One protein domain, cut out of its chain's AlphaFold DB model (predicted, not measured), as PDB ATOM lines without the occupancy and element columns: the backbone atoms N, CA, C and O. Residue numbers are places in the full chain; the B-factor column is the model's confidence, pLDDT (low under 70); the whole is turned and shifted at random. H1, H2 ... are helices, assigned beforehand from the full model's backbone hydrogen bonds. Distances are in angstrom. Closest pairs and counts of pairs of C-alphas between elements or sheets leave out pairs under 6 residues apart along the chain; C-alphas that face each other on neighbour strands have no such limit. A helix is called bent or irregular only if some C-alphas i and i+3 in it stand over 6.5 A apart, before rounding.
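AT A GLANCE: This is residues 253 to 293 of the 359 residues of an uncharacterized protein of Sphingomonas parva (UniProt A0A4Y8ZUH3). The domain is an open, L-shaped run of three helices with no core: one long helix, H1, makes the long limb, and past the corner at residues 276 and 277 the shorter helix H2 makes the short limb, with the very short helix H3 at its tip. The helices follow one another through tight links instead of packing together, and H1 has a kink of 35 degrees near residue 260. The printed part has 41 residues with three named helices, in the order H1, H2, H3 along the chain, and no named strand. The class is all helix, with 38 of the 41 printed residues in the named helices. The whole is extended, with a radius of gyration of the C-alphas of 16.0 A, and the C-alphas span 47 by 21 by 8 A along their three main axes.

HOW THE PARTS SIT: The printed part begins with H1, residues 253 to 275, which touches no helix. A tight link of two residues, Ile 276 and Pro 277, joins it to H2, residues 278 to 287. H1 and H2 are apart although they follow each other, with no C-alpha of the one within 8 A of the other. After H2 comes a tight link of one residue, Val 288, and then H3, residues 289 to 293. H2 and H3 are close but not clearly touching, with 2 pairs of C-alphas within 8 A. The closest C-alphas of H2 and H3 are those of Arg 285 and Leu 291, 6.5 A apart, and the two helices are 11.6 A from centre to centre. H1 and H3 are apart. No two of the helices form a hairpin. In H2 every O i to N i+4 pair is within hydrogen-bond range. In H1 17 of 19 such pairs are within range, and in H3 0 of 1, while both of the 2 O i to N i+3 pairs in H3 are within range.

IN THESE COORDINATES: H1 runs from Asp 253, whose C-alpha is at (28.084, 28.555, -0.266), to Ala 275, whose C-alpha is at (8.418, 26.896, -24.628). It is the longest helix, with 23 residues and 31.4 A from first to last C-alpha. H1 is irregular, but only just: C-alphas 259 and 262 are 6.7 A apart. H2 has 10 residues, from Asp 278 to Ala 287, and measures 14.4 A from first to last C-alpha. C-alpha 278 is at (-0.171, 24.999, -26.431). H3 has five residues, from Pro 289 to Lys 293, and the C-alpha of Lys 293 is at (-8.354, 8.816, -17.901).

THE WHOLE: The two C-alphas farthest apart are those of Asp 253 and Pro 289, at 47.6 A, and the first and last printed C-alphas, those of Asp 253 and Lys 293, are 45.0 A apart. Residues 253 to 293 stand free, with no C-alpha 8 or more residues apart along the chain within 10 A. The printed part has no cut, and there is no long link. In the full chain of 359 residues the printed part begins at residue 253 and ends at residue 293. The mean pLDDT of the printed part is 72.5. The mean is 76 for H1, 71 for H2 and 58 for H3. Twelve printed residues are under 70, the model's low confidence: residue 258, residues 281 to 282, residues 284 to 286 and residues 288 to 293.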
ATOM      1  N   ASP A 253      28.255  28.356   1.179       81.31
ATOM      2  CA  ASP A 253      28.084  28.555  -0.266       81.31
ATOM      3  C   ASP A 253      27.590  27.275  -0.959       81.31
ATOM      4  O   ASP A 253      26.723  27.292  -1.838       81.31
ATOM      5  N   ARG A 254      28.118  26.109  -0.554       76.38
ATOM      6  CA  ARG A 254      27.647  24.816  -1.071       76.38
ATOM      7  C   ARG A 254      26.223  24.521  -0.634       76.38
ATOM      8  O   ARG A 254      25.441  24.056  -1.464       76.38
ATOM      9  N   TRP A 255      25.884  24.774   0.623       78.50
ATOM     10  CA  TRP A 255      24.538  24.584   1.147       78.50
ATOM     11  C   TRP A 255      23.531  25.518   0.470       78.50
ATOM     12  O   TRP A 255      22.477  25.060   0.034       78.50
ATOM     13  N   GLU A 256      23.882  26.783   0.269       73.31
ATOM     14  CA  GLU A 256      23.061  27.771  -0.427       73.31
ATOM     15  C   GLU A 256      22.871  27.388  -1.903       73.31
ATOM     16  O   GLU A 256      21.741  27.322  -2.392       73.31
ATOM     17  N   SER A 257      23.938  26.940  -2.579       72.06
ATOM     18  CA  SER A 257      23.834  26.399  -3.942       72.06
ATOM     19  C   SER A 257      22.935  25.159  -4.028       72.06
ATOM     20  O   SER A 257      22.260  24.947  -5.033       72.06
ATOM     21  N   LEU A 258      22.914  24.308  -2.996       69.75
ATOM     22  CA  LEU A 258      22.056  23.122  -2.944       69.75
ATOM     23  C   LEU A 258      20.601  23.490  -2.646       69.75
ATOM     24  O   LEU A 258      19.698  22.863  -3.198       69.75
ATOM     25  N   ARG A 259      20.382  24.522  -1.831       79.94
ATOM     26  CA  ARG A 259      19.063  25.057  -1.494       79.94
ATOM     27  C   ARG A 259      18.387  25.734  -2.685       79.94
ATOM     28  O   ARG A 259      17.174  25.609  -2.839       79.94
ATOM     29  N   ASP A 260      19.157  26.395  -3.548       77.94
ATOM     30  CA  ASP A 260      18.624  27.108  -4.712       77.94
ATOM     31  C   ASP A 260      18.517  26.262  -5.987       77.94
ATOM     32  O   ASP A 260      17.743  26.603  -6.883       77.94
ATOM     33  N   LYS A 261      19.206  25.116  -6.072       77.12
ATOM     34  CA  LYS A 261      19.043  24.140  -7.169       77.12
ATOM     35  C   LYS A 261      17.594  23.724  -7.452       77.12
ATOM     36  O   LYS A 261      17.232  23.753  -8.626       77.12
ATOM     37  N   PRO A 262      16.746  23.361  -6.465       77.94
ATOM     38  CA  PRO A 262      15.351  23.022  -6.751       77.94
ATOM     39  C   PRO A 262      14.582  24.210  -7.344       77.94
ATOM     40  O   PRO A 262      13.848  24.032  -8.309       77.94
ATOM     41  N   ARG A 263      14.828  25.435  -6.862       78.88
ATOM     42  CA  ARG A 263      14.195  26.658  -7.390       78.88
ATOM     43  C   ARG A 263      14.675  27.006  -8.800       78.88
ATOM     44  O   ARG A 263      13.901  27.489  -9.621       78.88
ATOM     45  N   GLN A 264      15.954  26.785  -9.101       74.19
ATOM     46  CA  GLN A 264      16.495  26.957 -10.452       74.19
ATOM     47  C   GLN A 264      15.955  25.892 -11.411       74.19
ATOM     48  O   GLN A 264      15.603  26.226 -12.541       74.19
ATOM     49  N   ALA A 265      15.844  24.642 -10.959       72.88
ATOM     50  CA  ALA A 265      15.225  23.568 -11.727       72.88
ATOM     51  C   ALA A 265      13.753  23.880 -12.026       72.88
ATOM     52  O   ALA A 265      13.325  23.720 -13.161       72.88
ATOM     53  N   GLU A 266      13.010  24.413 -11.057       75.06
ATOM     54  CA  GLU A 266      11.617  24.834 -11.227       75.06
ATOM     55  C   GLU A 266      11.483  25.988 -12.230       75.06
ATOM     56  O   GLU A 266      10.699  25.897 -13.169       75.06
ATOM     57  N   LYS A 267      12.343  27.014 -12.150       84.25
ATOM     58  CA  LYS A 267      12.389  28.097 -13.151       84.25
ATOM     59  C   LYS A 267      12.729  27.594 -14.558       84.25
ATOM     60  O   LYS A 267      12.177  28.094 -15.538       84.25
ATOM     61  N   MET A 268      13.645  26.631 -14.675       75.12
ATOM     62  CA  MET A 268      13.995  26.015 -15.960       75.12
ATOM     63  C   MET A 268      12.857  25.141 -16.493       75.12
ATOM     64  O   MET A 268      12.577  25.184 -17.688       75.12
ATOM     65  N   LEU A 269      12.165  24.409 -15.618       76.00
ATOM     66  CA  LEU A 269      10.984  23.621 -15.963       76.00
ATOM     67  C   LEU A 269       9.820  24.510 -16.393       76.00
ATOM     68  O   LEU A 269       9.171  24.198 -17.382       76.00
ATOM     69  N   ASP A 270       9.583  25.639 -15.733       79.25
ATOM     70  CA  ASP A 270       8.544  26.589 -16.132       79.25
ATOM     71  C   ASP A 270       8.880  27.288 -17.449       79.25
ATOM     72  O   ASP A 270       8.003  27.505 -18.286       79.25
ATOM     73  N   ARG A 271      10.161  27.588 -17.690       77.94
ATOM     74  CA  ARG A 271      10.613  28.097 -18.988       77.94
ATOM     75  C   ARG A 271      10.447  27.052 -20.090       77.94
ATOM     76  O   ARG A 271      10.007  27.403 -21.178       77.94
ATOM     77  N   ALA A 272      10.750  25.786 -19.801       71.00
ATOM     78  CA  ALA A 272      10.514  24.678 -20.719       71.00
ATOM     79  C   ALA A 272       9.013  24.469 -20.973       71.00
ATOM     80  O   ALA A 272       8.617  24.316 -22.119       71.00
ATOM     81  N   ARG A 273       8.166  24.558 -19.939       78.19
ATOM     82  CA  ARG A 273       6.700  24.474 -20.058       78.19
ATOM     83  C   ARG A 273       6.131  25.579 -20.940       78.19
ATOM     84  O   ARG A 273       5.293  25.287 -21.776       78.19
ATOM     85  N   ARG A 274       6.618  26.815 -20.802       75.44
ATOM     86  CA  ARG A 274       6.218  27.947 -21.661       75.44
ATOM     87  C   ARG A 274       6.762  27.860 -23.088       75.44
ATOM     88  O   ARG A 274       6.225  28.507 -23.974       75.44
ATOM     89  N   ALA A 275       7.846  27.117 -23.302       74.75
ATOM     90  CA  ALA A 275       8.418  26.896 -24.628       74.75
ATOM     91  C   ALA A 275       7.708  25.772 -25.403       74.75
ATOM     92  O   ALA A 275       7.945  25.627 -26.600       74.75
ATOM     93  N   ILE A 276       6.858  24.978 -24.740       72.44
ATOM     94  CA  ILE A 276       6.003  23.992 -25.403       72.44
ATOM     95  C   ILE A 276       4.801  24.744 -25.987       72.44
ATOM     96  O   ILE A 276       4.067  25.367 -25.224       72.44
ATOM     97  N   PRO A 277       4.570  24.695 -27.312       80.19
ATOM     98  CA  PRO A 277       3.382  25.294 -27.911       80.19
ATOM     99  C   PRO A 277       2.108  24.660 -27.342       80.19
ATOM    100  O   PRO A 277       2.022  23.431 -27.260       80.19
ATOM    101  N   ASP A 278       1.102  25.471 -27.007       70.00
ATOM    102  CA  ASP A 278      -0.171  24.999 -26.431       70.00
ATOM    103  C   ASP A 278      -0.873  23.959 -27.330       70.00
ATOM    104  O   ASP A 278      -1.477  22.993 -26.857       70.00
ATOM    105  N   GLU A 279      -0.675  24.076 -28.645       72.56
ATOM    106  CA  GLU A 279      -1.156  23.136 -29.663       72.56
ATOM    107  C   GLU A 279      -0.608  21.711 -29.487       72.56
ATOM    108  O   GLU A 279      -1.243  20.731 -29.883       72.56
ATOM    109  N   TRP A 280       0.578  21.567 -28.888       78.81
ATOM    110  CA  TRP A 280       1.204  20.269 -28.656       78.81
ATOM    111  C   TRP A 280       0.492  19.500 -27.541       78.81
ATOM    112  O   TRP A 280       0.303  18.290 -27.654       78.81
ATOM    113  N   ALA A 281       0.015  20.201 -26.506       69.38
ATOM    114  CA  ALA A 281      -0.777  19.601 -25.437       69.38
ATOM    115  C   ALA A 281      -2.146  19.128 -25.949       69.38
ATOM    116  O   ALA A 281      -2.586  18.033 -25.596       69.38
ATOM    117  N   GLU A 282      -2.805  19.897 -26.820       68.31
ATOM    118  CA  GLU A 282      -4.056  19.469 -27.461       68.31
ATOM    119  C   GLU A 282      -3.849  18.306 -28.437       68.31
ATOM    120  O   GLU A 282      -4.638  17.358 -28.456       68.31
ATOM    121  N   ARG A 283      -2.759  18.330 -29.214       73.50
ATOM    122  CA  ARG A 283      -2.398  17.234 -30.122       73.50
ATOM    123  C   ARG A 283      -2.057  15.957 -29.348       73.50
ATOM    124  O   ARG A 283      -2.497  14.889 -29.756       73.50
ATOM    125  N   ALA A 284      -1.371  16.051 -28.208       69.31
ATOM    126  CA  ALA A 284      -1.098  14.913 -27.326       69.31
ATOM    127  C   ALA A 284      -2.380  14.343 -26.689       69.31
ATOM    128  O   ALA A 284      -2.554  13.124 -26.650       69.31
ATOM    129  N   ARG A 285      -3.316  15.206 -26.260       68.69
ATOM    130  CA  ARG A 285      -4.635  14.782 -25.748       68.69
ATOM    131  C   ARG A 285      -5.493  14.110 -26.823       68.69
ATOM    132  O   ARG A 285      -6.181  13.142 -26.518       68.69
ATOM    133  N   ARG A 286      -5.435  14.581 -28.076       69.94
ATOM    134  CA  ARG A 286      -6.097  13.920 -29.217       69.94
ATOM    135  C   ARG A 286      -5.419  12.605 -29.610       69.94
ATOM    136  O   ARG A 286      -6.115  11.654 -29.943       69.94
ATOM    137  N   ALA A 287      -4.087  12.543 -29.576       72.56
ATOM    138  CA  ALA A 287      -3.315  11.373 -30.002       72.56
ATOM    139  C   ALA A 287      -3.385  10.205 -29.009       72.56
ATOM    140  O   ALA A 287      -3.280   9.050 -29.414       72.56
ATOM    141  N   VAL A 288      -3.584  10.482 -27.718       60.03
ATOM    142  CA  VAL A 288      -3.701   9.448 -26.686       60.03
ATOM    143  C   VAL A 288      -4.967   9.688 -25.856       60.03
ATOM    144  O   VAL A 288      -4.903  10.301 -24.789       60.03
ATOM    145  N   PRO A 289      -6.126   9.150 -26.283       63.50
ATOM    146  CA  PRO A 289      -7.384   9.258 -25.535       63.50
ATOM    147  C   PRO A 289      -7.298   8.698 -24.103       63.50
ATOM    148  O   PRO A 289      -8.070   9.082 -23.225       63.50
ATOM    149  N   ALA A 290      -6.340   7.802 -23.842       58.41
ATOM    150  CA  ALA A 290      -6.094   7.213 -22.528       58.41
ATOM    151  C   ALA A 290      -5.445   8.182 -21.517       58.41
ATOM    152  O   ALA A 290      -5.621   7.989 -20.317       58.41
ATOM    153  N   LEU A 291      -4.760   9.246 -21.961       55.62
ATOM    154  CA  LEU A 291      -4.188  10.259 -21.057       55.62
ATOM    155  C   LEU A 291      -5.266  11.133 -20.392       55.62
ATOM    156  O   LEU A 291      -5.003  11.739 -19.361       55.62
ATOM    157  N   GLY A 292      -6.490  11.158 -20.933       55.84
ATOM    158  CA  GLY A 292      -7.647  11.798 -20.294       55.84
ATOM    159  C   GLY A 292      -8.274  10.981 -19.156       55.84
ATOM    160  O   GLY A 292      -9.120  11.500 -18.441       55.84
ATOM    161  N   LYS A 293      -7.866   9.717 -18.965       57.25
ATOM    162  CA  LYS A 293      -8.354   8.816 -17.901       57.25
ATOM    163  C   LYS A 293      -7.335   8.657 -16.761       57.25
ATOM    164  O   LYS A 293      -7.252   7.601 -16.141       57.25
TER     165      LYS A 293